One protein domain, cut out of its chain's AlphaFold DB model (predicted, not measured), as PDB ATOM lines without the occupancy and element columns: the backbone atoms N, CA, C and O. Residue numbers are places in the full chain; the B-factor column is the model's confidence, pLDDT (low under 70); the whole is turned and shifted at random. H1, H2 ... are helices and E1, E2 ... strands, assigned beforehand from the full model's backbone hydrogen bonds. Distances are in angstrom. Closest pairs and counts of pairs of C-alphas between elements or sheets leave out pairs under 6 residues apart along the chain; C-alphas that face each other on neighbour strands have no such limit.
ATOM      1  N   THR A   2     105.498 -25.163 -22.185       31.30
ATOM      2  CA  THR A   2     105.967 -26.288 -23.014       31.30
ATOM      3  C   THR A   2     106.368 -25.698 -24.360       31.30
ATOM      4  O   THR A   2     105.658 -25.823 -25.349       31.30
ATOM      5  N   GLY A   3     107.444 -24.907 -24.351       39.06
ATOM      6  CA  GLY A   3     107.960 -24.257 -25.560       39.06
ATOM      7  C   GLY A   3     108.941 -25.121 -26.353       39.06
ATOM      8  O   GLY A   3     109.333 -24.711 -27.428       39.06
ATOM      9  N   VAL A   4     109.354 -26.278 -25.816       44.44
ATOM     10  CA  VAL A   4     110.334 -27.223 -26.408       44.44
ATOM     11  C   VAL A   4     110.278 -28.613 -25.720       44.44
ATOM     12  O   VAL A   4     111.239 -29.376 -25.749       44.44
ATOM     13  N   GLY A   5     109.177 -28.945 -25.029       45.66
ATOM     14  CA  GLY A   5     109.082 -30.132 -24.159       45.66
ATOM     15  C   GLY A   5     107.865 -31.011 -24.452       45.66
ATOM     16  O   GLY A   5     106.819 -30.469 -24.793       45.66
ATOM     17  N   ASP A   6     108.072 -32.329 -24.297       50.91
ATOM     18  CA  ASP A   6     107.161 -33.483 -24.460       50.91
ATOM     19  C   ASP A   6     105.835 -33.188 -25.172       50.91
ATOM     20  O   ASP A   6     104.870 -32.704 -24.573       50.91
ATOM     21  N   ASN A   7     105.783 -33.544 -26.456       54.72
ATOM     22  CA  ASN A   7     104.550 -33.462 -27.220       54.72
ATOM     23  C   ASN A   7     103.846 -34.823 -27.350       54.72
ATOM     24  O   ASN A   7     102.891 -34.944 -28.121       54.72
ATOM     25  N   ASN A   8     104.282 -35.849 -26.610       51.06
ATOM     26  CA  ASN A   8     103.715 -37.193 -26.619       51.06
ATOM     27  C   ASN A   8     103.559 -37.710 -28.069       51.06
ATOM     28  O   ASN A   8     102.471 -38.141 -28.477       51.06
ATOM     29  N   GLY A   9     104.622 -37.558 -28.873       50.50
ATOM     30  CA  GLY A   9     104.665 -37.911 -30.296       50.50
ATOM     31  C   GLY A   9     103.944 -36.952 -31.261       50.50
ATOM     32  O   GLY A   9     103.873 -37.238 -32.457       50.50
ATOM     33  N   ARG A  10     103.387 -35.826 -30.790       51.72
ATOM     34  CA  ARG A  10     102.742 -34.792 -31.626       51.72
ATOM     35  C   ARG A  10     103.743 -33.683 -31.943       51.72
ATOM     36  O   ARG A  10     103.803 -32.704 -31.229       51.72
ATOM     37  N   TRP A  11     104.554 -33.856 -32.978       60.06
ATOM     38  CA  TRP A  11     105.610 -32.924 -33.406       60.06
ATOM     39  C   TRP A  11     105.294 -31.435 -33.159       60.06
ATOM     40  O   TRP A  11     104.495 -30.857 -33.890       60.06
ATOM     41  N   ALA A  12     105.938 -30.882 -32.121       53.41
ATOM     42  CA  ALA A  12     105.828 -29.524 -31.581       53.41
ATOM     43  C   ALA A  12     104.406 -28.976 -31.308       53.41
ATOM     44  O   ALA A  12     103.406 -29.326 -31.926       53.41
ATOM     45  N   GLY A  13     104.324 -28.033 -30.366       61.72
ATOM     46  CA  GLY A  13     103.216 -27.077 -30.295       61.72
ATOM     47  C   GLY A  13     103.279 -26.079 -31.462       61.72
ATOM     48  O   GLY A  13     103.282 -26.459 -32.626       61.72
ATOM     49  N   SER A  14     103.346 -24.775 -31.174       75.44
ATOM     50  CA  SER A  14     103.723 -23.790 -32.206       75.44
ATOM     51  C   SER A  14     105.251 -23.747 -32.351       75.44
ATOM     52  O   SER A  14     105.967 -23.739 -31.351       75.44
ATOM     53  N   TYR A  15     105.732 -23.694 -33.596       80.56
ATOM     54  CA  TYR A  15     107.156 -23.554 -33.931       80.56
ATOM     55  C   TYR A  15     107.721 -22.156 -33.651       80.56
ATOM     56  O   TYR A  15     108.925 -21.957 -33.752       80.56
ATOM     57  N   ASP A  16     106.870 -21.200 -33.272       78.06
ATOM     58  CA  ASP A  16     107.290 -19.854 -32.873       78.06
ATOM     59  C   ASP A  16     107.789 -19.820 -31.418       78.06
ATOM     60  O   ASP A  16     108.263 -18.790 -30.943       78.06
ATOM     61  N   TRP A  17     107.638 -20.921 -30.672       79.69
ATOM     62  CA  TRP A  17     108.126 -21.011 -29.302       79.69
ATOM     63  C   TRP A  17     109.598 -21.440 -29.233       79.69
ATOM     64  O   TRP A  17     110.040 -22.283 -30.014       79.69
ATOM     65  N   PRO A  18     110.329 -20.954 -28.212       84.69
ATOM     66  CA  PRO A  18     109.921 -19.921 -27.254       84.69
ATOM     67  C   PRO A  18     109.860 -18.523 -27.893       84.69
ATOM     68  O   PRO A  18     110.734 -18.177 -28.656       84.69
ATOM     69  N   LEU A  19     108.902 -17.664 -27.523       87.81
ATOM     70  CA  LEU A  19     108.753 -16.335 -28.157       87.81
ATOM     71  C   LEU A  19     109.892 -15.337 -27.859       87.81
ATOM     72  O   LEU A  19     110.008 -14.309 -28.521       87.81
ATOM     73  N   ASN A  20     110.698 -15.582 -26.820       93.19
ATOM     74  CA  ASN A  20     111.809 -14.711 -26.433       93.19
ATOM     75  C   ASN A  20     113.119 -15.504 -26.404       93.19
ATOM     76  O   ASN A  20     113.467 -16.124 -25.395       93.19
ATOM     77  N   HIS A  21     113.838 -15.470 -27.525       93.38
ATOM     78  CA  HIS A  21     115.061 -16.247 -27.729       93.38
ATOM     79  C   HIS A  21     116.198 -15.763 -26.825       93.38
ATOM     80  O   HIS A  21     116.931 -16.577 -26.268       93.38
ATOM     81  N   THR A  22     116.295 -14.451 -26.587       96.31
ATOM     82  CA  THR A  22     117.306 -13.863 -25.696       96.31
ATOM     83  C   THR A  22     117.174 -14.387 -24.270       96.31
ATOM     84  O   THR A  22     118.163 -14.812 -23.679       96.31
ATOM     85  N   ILE A  23     115.957 -14.395 -23.717       96.12
ATOM     86  CA  ILE A  23     115.711 -14.928 -22.369       96.12
ATOM     87  C   ILE A  23     115.954 -16.438 -22.337       96.12
ATOM     88  O   ILE A  23     116.552 -16.934 -21.385       96.12
ATOM     89  N   TYR A  24     115.530 -17.170 -23.370       94.62
ATOM     90  CA  TYR A  24     115.753 -18.613 -23.444       94.62
ATOM     91  C   TYR A  24     117.249 -18.970 -23.446       94.62
ATOM     92  O   TYR A  24     117.686 -19.796 -22.646       94.62
ATOM     93  N   LEU A  25     118.052 -18.307 -24.282       97.12
ATOM     94  CA  LEU A  25     119.498 -18.529 -24.351       97.12
ATOM     95  C   LEU A  25     120.217 -18.066 -23.077       97.12
ATOM     96  O   LEU A  25     121.171 -18.712 -22.647       97.12
ATOM     97  N   ALA A  26     119.747 -16.994 -22.430       98.12
ATOM     98  CA  ALA A  26     120.252 -16.591 -21.119       98.12
ATOM     99  C   ALA A  26     119.987 -17.672 -20.055       98.12
ATOM    100  O   ALA A  26     120.903 -18.046 -19.326       98.12
ATOM    101  N   ALA A  27     118.780 -18.247 -20.022       97.19
ATOM    102  CA  ALA A  27     118.453 -19.340 -19.111       97.19
ATOM    103  C   ALA A  27     119.298 -20.597 -19.388       97.19
ATOM    104  O   ALA A  27     119.832 -21.194 -18.456       97.19
ATOM    105  N   ALA A  28     119.485 -20.965 -20.661       97.06
ATOM    106  CA  ALA A  28     120.337 -22.090 -21.045       97.06
ATOM    107  C   ALA A  28     121.795 -21.885 -20.599       97.06
ATOM    108  O   ALA A  28     122.415 -22.797 -20.048       97.06
ATOM    109  N   LYS A  29     122.330 -20.670 -20.776       98.56
ATOM    110  CA  LYS A  29     123.658 -20.289 -20.284       98.56
ATOM    111  C   LYS A  29     123.775 -20.491 -18.772       98.56
ATOM    112  O   LYS A  29     124.746 -21.099 -18.324       98.56
ATOM    113  N   ASP A  30     122.797 -20.022 -18.001       98.44
ATOM    114  CA  ASP A  30     122.803 -20.152 -16.542       98.44
ATOM    115  C   ASP A  30     122.731 -21.621 -16.097       98.44
ATOM    116  O   ASP A  30     123.484 -22.031 -15.210       98.44
ATOM    117  N   THR A  31     121.910 -22.447 -16.757       97.56
ATOM    118  CA  THR A  31     121.853 -23.900 -16.514       97.56
ATOM    119  C   THR A  31     123.208 -24.571 -16.755       97.56
ATOM    120  O   THR A  31     123.658 -25.365 -15.926       97.56
ATOM    121  N   ILE A  32     123.901 -24.228 -17.848       98.38
ATOM    122  CA  ILE A  32     125.235 -24.774 -18.139       98.38
ATOM    123  C   ILE A  32     126.234 -24.356 -17.060       98.38
ATOM    124  O   ILE A  32     126.956 -25.199 -16.527       98.38
ATOM    125  N   LEU A  33     126.264 -23.073 -16.693       98.38
ATOM    126  CA  LEU A  33     127.168 -22.565 -15.659       98.38
ATOM    127  C   LEU A  33     126.938 -23.239 -14.302       98.38
ATOM    128  O   LEU A  33     127.915 -23.539 -13.614       98.38
ATOM    129  N   MET A  34     125.677 -23.503 -13.951       97.94
ATOM    130  CA  MET A  34     125.293 -24.172 -12.709       97.94
ATOM    131  C   MET A  34     125.748 -25.634 -12.673       97.94
ATOM    132  O   MET A  34     126.280 -26.080 -11.659       97.94
ATOM    133  N   HIS A  35     125.572 -26.385 -13.766       97.56
ATOM    134  CA  HIS A  35     125.756 -27.839 -13.737       97.56
ATOM    135  C   HIS A  35     127.092 -28.349 -14.290       97.56
ATOM    136  O   HIS A  35     127.486 -29.466 -13.958       97.56
ATOM    137  N   ARG A  36     127.842 -27.558 -15.070       97.25
ATOM    138  CA  ARG A  36     129.080 -28.023 -15.738       97.25
ATOM    139  C   ARG A  36     130.192 -28.504 -14.797       97.25
ATOM    140  O   ARG A  36     131.126 -29.160 -15.247       97.25
ATOM    141  N   GLN A  37     130.125 -28.205 -13.501       96.75
ATOM    142  CA  GLN A  37     131.100 -28.699 -12.518       96.75
ATOM    143  C   GLN A  37     130.697 -30.036 -11.874       96.75
ATOM    144  O   GLN A  37     131.472 -30.606 -11.113       96.75
ATOM    145  N   HIS A  38     129.509 -30.569 -12.177       97.25
ATOM    146  CA  HIS A  38     129.051 -31.833 -11.609       97.25
ATOM    147  C   HIS A  38     129.580 -33.025 -12.423       97.25
ATOM    148  O   HIS A  38     129.273 -33.136 -13.613       97.25
ATOM    149  N   PRO A  39     130.334 -33.959 -11.814       95.81
ATOM    150  CA  PRO A  39     130.847 -35.136 -12.518       95.81
ATOM    151  C   PRO A  39     129.744 -36.131 -12.908       95.81
ATOM    152  O   PRO A  39     129.940 -36.931 -13.815       95.81
ATOM    153  N   SER A  40     128.577 -36.076 -12.257       96.38
ATOM    154  CA  SER A  40     127.405 -36.881 -12.620       96.38
ATOM    155  C   SER A  40     126.741 -36.438 -13.928       96.38
ATOM    156  O   SER A  40     125.986 -37.206 -14.520       96.38
ATOM    157  N   LEU A  41     127.004 -35.214 -14.395       96.69
ATOM    158  CA  LEU A  41     126.510 -34.730 -15.677       96.69
ATOM    159  C   LEU A  41     127.339 -35.339 -16.814       96.69
ATOM    160  O   LEU A  41     128.515 -35.007 -16.973       96.69
ATOM    161  N   MET A  42     126.704 -36.186 -17.625       94.31
ATOM    162  CA  MET A  42     127.362 -36.885 -18.737       94.31
ATOM    163  C   MET A  42     127.104 -36.246 -20.108       94.31
ATOM    164  O   MET A  42     128.013 -36.170 -20.930       94.31
ATOM    165  N   ILE A  43     125.865 -35.821 -20.372       95.06
ATOM    166  CA  ILE A  43     125.395 -35.400 -21.699       95.06
ATOM    167  C   ILE A  43     124.515 -34.160 -21.559       95.06
ATOM    168  O   ILE A  43     123.680 -34.088 -20.658       95.06
ATOM    169  N   TRP A  44     124.656 -33.231 -22.501       97.00
ATOM    170  CA  TRP A  44     123.692 -32.166 -22.740       97.00
ATOM    171  C   TRP A  44     122.747 -32.558 -23.881       97.00
ATOM    172  O   TRP A  44     123.184 -32.790 -25.006       97.00
ATOM    173  N   CYS A  45     121.446 -32.613 -23.599       95.56
ATOM    174  CA  CYS A  45     120.393 -32.764 -24.603       95.56
ATOM    175  C   CYS A  45     119.519 -31.509 -24.573       95.56
ATOM    176  O   CYS A  45     118.989 -31.176 -23.512       95.56
ATOM    177  N   ALA A  46     119.392 -30.788 -25.691       91.62
ATOM    178  CA  ALA A  46     118.693 -29.502 -25.682       91.62
ATOM    179  C   ALA A  46     117.167 -29.617 -25.533       91.62
ATOM    180  O   ALA A  46     116.554 -28.742 -24.918       91.62
ATOM    181  N   GLY A  47     116.538 -30.668 -26.062       88.12
ATOM    182  CA  GLY A  47     115.096 -30.845 -25.912       88.12
ATOM    183  C   GLY A  47     114.569 -32.225 -26.281       88.12
ATOM    184  O   GLY A  47     115.267 -33.066 -26.851       88.12
ATOM    185  N   ASN A  48     113.303 -32.451 -25.938       86.88
ATOM    186  CA  ASN A  48     112.634 -33.730 -26.147       86.88
ATOM    187  C   ASN A  48     111.854 -33.747 -27.469       86.88
ATOM    188  O   ASN A  48     111.080 -32.823 -27.709       86.88
ATOM    189  N   GLU A  49     112.017 -34.796 -28.282       84.38
ATOM    190  CA  GLU A  49     111.237 -35.031 -29.516       84.38
ATOM    191  C   GLU A  49     111.134 -33.808 -30.461       84.38
ATOM    192  O   GLU A  49     110.061 -33.479 -30.981       84.38
ATOM    193  N   LEU A  50     112.236 -33.082 -30.668       85.31
ATOM    194  CA  LEU A  50     112.243 -31.847 -31.451       85.31
ATOM    195  C   LEU A  50     112.183 -32.184 -32.946       85.31
ATOM    196  O   LEU A  50     113.169 -32.619 -33.541       85.31
ATOM    197  N   HIS A  51     111.030 -31.966 -33.573       82.00
ATOM    198  CA  HIS A  51     110.810 -32.245 -34.993       82.00
ATOM    199  C   HIS A  51     109.836 -31.229 -35.615       82.00
ATOM    200  O   HIS A  51     108.886 -30.837 -34.938       82.00
ATOM    201  N   PRO A  52     110.012 -30.848 -36.899       83.62
ATOM    202  CA  PRO A  52     111.163 -31.153 -37.748       83.62
ATOM    203  C   PRO A  52     112.395 -30.340 -37.346       83.62
ATOM    204  O   PRO A  52     112.273 -29.202 -36.896       83.62
ATOM    205  N   SER A  53     113.582 -30.911 -37.562       81.31
ATOM    206  CA  SER A  53     114.874 -30.335 -37.144       81.31
ATOM    207  C   SER A  53     115.149 -28.935 -37.700       81.31
ATOM    208  O   SER A  53     115.898 -28.164 -37.110       81.31
ATOM    209  N   ARG A  54     114.515 -28.588 -38.828       83.94
ATOM    210  CA  ARG A  54     114.608 -27.269 -39.476       83.94
ATOM    211  C   ARG A  54     113.700 -26.189 -38.871       83.94
ATOM    212  O   ARG A  54     113.815 -25.039 -39.273       83.94
ATOM    213  N   LEU A  55     112.740 -26.562 -38.019       84.12
ATOM    214  CA  LEU A  55     111.758 -25.638 -37.427       84.12
ATOM    215  C   LEU A  55     111.772 -25.641 -35.897       84.12
ATOM    216  O   LEU A  55     111.339 -24.664 -35.297       84.12
ATOM    217  N   SER A  56     112.199 -26.734 -35.264       82.62
ATOM    218  CA  SER A  56     112.198 -26.868 -33.809       82.62
ATOM    219  C   SER A  56     113.582 -27.309 -33.328       82.62
ATOM    220  O   SER A  56     113.996 -28.397 -33.710       82.62
ATOM    221  N   PRO A  57     114.297 -26.507 -32.515       84.38
ATOM    222  CA  PRO A  57     113.976 -25.118 -32.183       84.38
ATOM    223  C   PRO A  57     114.247 -24.188 -33.386       84.38
ATOM    224  O   PRO A  57     114.745 -24.638 -34.419       84.38
ATOM    225  N   SER A  58     113.939 -22.894 -33.260       87.75
ATOM    226  CA  SER A  58     114.308 -21.902 -34.278       87.75
ATOM    227  C   SER A  58     115.818 -21.907 -34.545       87.75
ATOM    228  O   SER A  58     116.627 -22.260 -33.682       87.75
ATOM    229  N   GLU A  59     116.210 -21.489 -35.748       90.25
ATOM    230  CA  GLU A  59     117.603 -21.554 -36.206       90.25
ATOM    231  C   GLU A  59     118.581 -20.824 -35.274       90.25
ATOM    232  O   GLU A  59     119.655 -21.335 -34.958       90.25
ATOM    233  N   ASP A  60     118.202 -19.648 -34.784       93.00
ATOM    234  CA  ASP A  60     119.037 -18.845 -33.896       93.00
ATOM    235  C   ASP A  60     119.158 -19.449 -32.488       93.00
ATOM    236  O   ASP A  60     120.230 -19.382 -31.887       93.00
ATOM    237  N   ILE A  61     118.117 -20.127 -31.987       93.38
ATOM    238  CA  ILE A  61     118.213 -20.913 -30.750       93.38
ATOM    239  C   ILE A  61     119.116 -22.127 -30.959       93.38
ATOM    240  O   ILE A  61     119.953 -22.426 -30.109       93.38
ATOM    241  N   ARG A  62     118.966 -22.826 -32.087       91.19
ATOM    242  CA  ARG A  62     119.759 -24.009 -32.432       91.19
ATOM    243  C   ARG A  62     121.254 -23.688 -32.468       91.19
ATOM    244  O   ARG A  62     122.050 -24.429 -31.889       91.19
ATOM    245  N   ILE A  63     121.619 -22.587 -33.126       94.88
ATOM    246  CA  ILE A  63     122.993 -22.073 -33.166       94.88
ATOM    247  C   ILE A  63     123.420 -21.627 -31.764       94.88
ATOM    248  O   ILE A  63     124.430 -22.109 -31.256       94.88
ATOM    249  N   GLY A  64     122.614 -20.798 -31.093       96.88
ATOM    250  CA  GLY A  64     122.953 -20.250 -29.780       96.88
ATOM    251  C   GLY A  64     123.206 -21.315 -28.710       96.88
ATOM    252  O   GLY A  64     124.159 -21.201 -27.946       96.88
ATOM    253  N   LEU A  65     122.407 -22.385 -28.660       96.38
ATOM    254  CA  LEU A  65     122.615 -23.499 -27.728       96.38
ATOM    255  C   LEU A  65     123.929 -24.241 -27.996       96.38
ATOM    256  O   LEU A  65     124.653 -24.571 -27.055       96.38
ATOM    257  N   ARG A  66     124.246 -24.486 -29.272       95.62
ATOM    258  CA  ARG A  66     125.495 -25.142 -29.672       95.62
ATOM    259  C   ARG A  66     126.699 -24.287 -29.286       95.62
ATOM    260  O   ARG A  66     127.622 -24.804 -28.660       95.62
ATOM    261  N   ASP A  67     126.650 -22.992 -29.584       98.12
ATOM    262  CA  ASP A  67     127.709 -22.037 -29.250       98.12
ATOM    263  C   ASP A  67     127.917 -21.937 -27.734       98.12
ATOM    264  O   ASP A  67     129.056 -21.911 -27.259       98.12
ATOM    265  N   LEU A  68     126.831 -21.933 -26.952       98.50
ATOM    266  CA  LEU A  68     126.901 -21.907 -25.493       98.50
ATOM    267  C   LEU A  68     127.620 -23.136 -24.933       98.50
ATOM    268  O   LEU A  68     128.533 -22.970 -24.124       98.50
ATOM    269  N   VAL A  69     127.258 -24.352 -25.356       97.88
ATOM    270  CA  VAL A  69     127.918 -25.571 -24.855       97.88
ATOM    271  C   VAL A  69     129.370 -25.638 -25.329       97.88
ATOM    272  O   VAL A  69     130.253 -25.893 -24.516       97.88
ATOM    273  N   GLN A  70     129.657 -25.313 -26.593       97.62
ATOM    274  CA  GLN A  70     131.033 -25.268 -27.107       97.62
ATOM    275  C   GLN A  70     131.907 -24.237 -26.378       97.62
ATOM    276  O   GLN A  70     133.095 -24.466 -26.172       97.62
ATOM    277  N   THR A  71     131.334 -23.113 -25.951       98.44
ATOM    278  CA  THR A  71     132.078 -22.074 -25.227       98.44
ATOM    279  C   THR A  71     132.261 -22.419 -23.750       98.44
ATOM    280  O   THR A  71     133.310 -22.149 -23.166       98.44
ATOM    281  N   LEU A  72     131.225 -22.963 -23.107       98.50
ATOM    282  CA  LEU A  72     131.168 -23.087 -21.649       98.50
ATOM    283  C   LEU A  72     131.519 -24.479 -21.132       98.50
ATOM    284  O   LEU A  72     131.905 -24.582 -19.965       98.50
ATOM    285  N   ASP A  73     131.365 -25.516 -21.951       98.12
ATOM    286  CA  ASP A  73     131.579 -26.915 -21.583       98.12
ATOM    287  C   ASP A  73     131.945 -27.811 -22.795       98.12
ATOM    288  O   ASP A  73     131.291 -28.828 -23.041       98.12
ATOM    289  N   PRO A  74     132.995 -27.466 -23.572       96.81
ATOM    290  CA  PRO A  74     133.317 -28.136 -24.840       96.81
ATOM    291  C   PRO A  74     133.688 -29.619 -24.714       96.81
ATOM    292  O   PRO A  74     133.753 -30.319 -25.721       96.81
ATOM    293  N   ALA A  75     133.986 -30.096 -23.504       95.00
ATOM    294  CA  ALA A  75     134.406 -31.473 -23.268       95.00
ATOM    295  C   ALA A  75     133.230 -32.460 -23.171       95.00
ATOM    296  O   ALA A  75     133.445 -33.664 -23.314       95.00
ATOM    297  N   ARG A  76     132.002 -31.987 -22.907       96.19
ATOM    298  CA  ARG A  76     130.825 -32.858 -22.777       96.19
ATOM    299  C   ARG A  76     130.100 -33.029 -24.106       96.19
ATOM    300  O   ARG A  76     129.988 -32.103 -24.905       96.19
ATOM    301  N   PHE A  77     129.564 -34.230 -24.316       95.69
ATOM    302  CA  PHE A  77     128.755 -34.541 -25.490       95.69
ATOM    303  C   PHE A  77     127.459 -33.713 -25.497       95.69
ATOM    304  O   PHE A  77     126.786 -33.593 -24.469       95.69
ATOM    305  N   PHE A  78     127.110 -33.171 -26.664       96.31
ATOM    306  CA  PHE A  78     125.914 -32.364 -26.884       96.31
ATOM    307  C   PHE A  78     125.105 -32.899 -28.061       96.31
ATOM    308  O   PHE A  78     125.654 -33.158 -29.131       96.31
ATOM    309  N   ILE A  79     123.793 -32.986 -27.869       95.12
ATOM    310  CA  ILE A  79     122.819 -33.330 -28.900       95.12
ATOM    311  C   ILE A  79     121.624 -32.379 -28.808       95.12
ATOM    312  O   ILE A  79     121.251 -31.928 -27.721       95.12
ATOM    313  N   LEU A  80     121.017 -32.042 -29.945       92.31
ATOM    314  CA  LEU A  80     119.878 -31.123 -29.950       92.31
ATOM    315  C   LEU A  80     118.603 -31.806 -29.461       92.31
ATOM    316  O   LEU A  80     117.845 -31.206 -28.703       92.31
ATOM    317  N   SER A  81     118.374 -33.058 -29.852       91.62
ATOM    318  CA  SER A  81     117.165 -33.765 -29.459       91.62
ATOM    319  C   SER A  81     117.393 -35.177 -28.938       91.62
ATOM    320  O   SER A  81     118.283 -35.897 -29.389       91.62
ATOM    321  N   SER A  82     116.537 -35.607 -28.009       92.00
ATOM    322  CA  SER A  82     116.438 -37.011 -27.609       92.00
ATOM    323  C   SER A  82     116.003 -37.884 -28.790       92.00
ATOM    324  O   SER A  82     116.573 -38.947 -29.014       92.00
ATOM    325  N   MET A  83     115.042 -37.422 -29.591       90.31
ATOM    326  CA  MET A  83     114.412 -38.206 -30.649       90.31
ATOM    327  C   MET A  83     114.094 -37.328 -31.862       90.31
ATOM    328  O   MET A  83     113.636 -36.196 -31.729       90.31
ATOM    329  N   GLY A  84     114.354 -37.861 -33.053       87.94
ATOM    330  CA  GLY A  84     113.987 -37.288 -34.346       87.94
ATOM    331  C   GLY A  84     113.155 -38.284 -35.154       87.94
ATOM    332  O   GLY A  84     112.910 -39.401 -34.721       87.94
ATOM    333  N   ASN A  85     112.720 -37.922 -36.355       88.12
ATOM    334  CA  ASN A  85     111.842 -38.779 -37.149       88.12
ATOM    335  C   ASN A  85     112.651 -39.715 -38.065       88.12
ATOM    336  O   ASN A  85     113.617 -39.320 -38.706       88.12
ATOM    337  N   TYR A  86     112.244 -40.980 -38.144       88.12
ATOM    338  CA  TYR A  86     112.907 -42.017 -38.942       88.12
ATOM    339  C   TYR A  86     112.906 -41.770 -40.455       88.12
ATOM    340  O   TYR A  86     113.614 -42.475 -41.171       88.12
ATOM    341  N   THR A  87     112.108 -40.827 -40.962       88.44
ATOM    342  CA  THR A  87     112.076 -40.486 -42.396       88.44
ATOM    343  C   THR A  87     113.175 -39.505 -42.812       88.44
ATOM    344  O   THR A  87     113.612 -39.550 -43.960       88.44
ATOM    345  N   ASP A  88     113.661 -38.679 -41.886       87.44
ATOM    346  CA  ASP A  88     114.675 -37.636 -42.085       87.44
ATOM    347  C   ASP A  88     115.704 -37.629 -40.939       87.44
ATOM    348  O   ASP A  88     116.178 -36.583 -40.498       87.44
ATOM    349  N   TYR A  89     116.037 -38.821 -40.438       90.94
ATOM    350  CA  TYR A  89     116.893 -38.982 -39.269       90.94
ATOM    351  C   TYR A  89     118.324 -38.495 -39.517       90.94
ATOM    352  O   TYR A  89     119.012 -38.978 -40.419       90.94
ATOM    353  N   ASP A  90     118.777 -37.604 -38.640       91.12
ATOM    354  CA  ASP A  90     120.134 -37.074 -38.593       91.12
ATOM    355  C   ASP A  90     120.773 -37.404 -37.234       91.12
ATOM    356  O   ASP A  90     120.288 -36.997 -36.172       91.12
ATOM    357  N   THR A  91     121.880 -38.146 -37.278       90.94
ATOM    358  CA  THR A  91     122.644 -38.581 -36.102       90.94
ATOM    359  C   THR A  91     123.371 -37.441 -35.391       90.94
ATOM    360  O   THR A  91     123.712 -37.592 -34.222       90.94
ATOM    361  N   GLU A  92     123.618 -36.307 -36.056       90.62
ATOM    362  CA  GLU A  92     124.195 -35.111 -35.420       90.62
ATOM    363  C   GLU A  92     123.136 -34.257 -34.703       90.62
ATOM    364  O   GLU A  92     123.465 -33.331 -33.950       90.62
ATOM    365  N   TYR A  93     121.860 -34.568 -34.936       91.00
ATOM    366  CA  TYR A  93     120.723 -33.829 -34.414       91.00
ATOM    367  C   TYR A  93     119.985 -34.578 -33.298       91.00
ATOM    368  O   TYR A  93     119.658 -33.953 -32.286       91.00
ATOM    369  N   ALA A  94     119.744 -35.889 -33.443       93.12
ATOM    370  CA  ALA A  94     118.985 -36.678 -32.469       93.12
ATOM    371  C   ALA A  94     119.612 -38.035 -32.099       93.12
ATOM    372  O   ALA A  94     120.190 -38.723 -32.943       93.12
ATOM    373  N   LEU A  95     119.420 -38.472 -30.845       93.81
ATOM    374  CA  LEU A  95     119.937 -39.768 -30.360       93.81
ATOM    375  C   LEU A  95     119.262 -40.970 -31.028       93.81
ATOM    376  O   LEU A  95     119.916 -41.990 -31.246       93.81
ATOM    377  N   ALA A  96     117.969 -40.862 -31.345       94.06
ATOM    378  CA  ALA A  96     117.210 -41.951 -31.948       94.06
ATOM    379  C   ALA A  96     116.229 -41.472 -33.036       94.06
ATOM    380  O   ALA A  96     115.646 -40.398 -32.907       94.06
ATOM    381  N   PRO A  97     115.990 -42.283 -34.086       92.75
ATOM    382  CA  PRO A  97     114.984 -42.024 -35.129       92.75
ATOM    383  C   PRO A  97     113.537 -42.346 -34.708       92.75
ATOM    384  O   PRO A  97     112.595 -42.149 -35.480       92.75
ATOM    385  N   LYS A  98     113.372 -42.994 -33.553       91.69
ATOM    386  CA  LYS A  98     112.105 -43.438 -32.969       91.69
ATOM    387  C   LYS A  98     112.382 -43.954 -31.558       91.69
ATOM    388  O   LYS A  98     113.456 -44.500 -31.332       91.69
TER     389      LYS A  98
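AT A GLANCE: This is residues 2 to 98 of the 514 residues of the protein "Hypothetical protein" of Amorphochlora amoebiformis (UniProt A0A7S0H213). What does the domain look like? A small sheet of E1, E2 and E3 has H2 packed over one face, and H1 runs side by side with H2, the same way, without being on the sheet. E3 is a short strand beside the last residues of E2, and residues 2 to 20 make a long stretch with no named element before H1. What are its make-up and size? The printed part has 97 residues, with two named helices and three named strands in the order H1, E1, H2, E2, E3; the sheet runs E1, E2, E3, all parallel. The class is mixed, helices and strands, with 44 residues, under half, in named elements; the whole is compact, with a radius of gyration of the C-alphas of 13.1 A and spans of 36 by 27 by 20 A.

IN THESE COORDINATES: Where does the first helix begin? H1 is residues 21 to 35, 21.1 A from first to last C-alpha, and C-alpha 21 is at (115.061, -16.247, -27.729). What comes next? E1 is residues 43 to 47, 12.0 A long, and H2 is residues 59 to 72, 20.0 A long. Where are the last strands? E2 is residues 77 to 83, 15.7 A long, and E3 is residues 94 to 96, 5.6 A long, with C-alpha 96 at (117.210, -41.951, -31.948).

HOW THE PARTS SIT: How are the strands paired? E1 and E2 are parallel at 39 degrees, with N 44 and O 77 within hydrogen-bond range at 2.9 A. E2 and E3 are parallel at 59 degrees, with N 95 and O 81 at 3.2 A. The pairing is staggered: E2 pairs with E1 over residues 77 to 81 and with E3 over 81 to 83. Where is H2? It is on the sheet over E1 and E2, at a height over the sheet of 9.6 A, and runs along the strands, at 13 degrees to E2 on the local plane; the closest C-alphas of H2 and E2 are those of Val 69 and Phe 78, 7.4 A. This gives two layers, helices on one face of a sheet, and E1, H2, E2 form a strand-helix-strand unit, two parallel neighbour strands with a helix between, whose crossover is right-handed. Where is H1? It touches H2, closest at the C-alphas of Lys 29 and Leu 68, 6.3 A, at a shallow tilt of 26 degrees, the same way; it is not on the sheet and is apart from E2 and E3. How do the helix backbones run? In H1 and H2 every O i to N i+4 pair is within hydrogen-bond range.

THE WHOLE: How far does it reach? The two C-alphas farthest apart, those of Gln 37 and Thr 87, are 37.3 A apart. Is it whole? The printed part has no cut; the link E1 to H2 is long, and H2 to E2 is tight. Where is confidence low? Residues 2 to 13 are under 70 in pLDDT, while the mean of the printed part is 87.0.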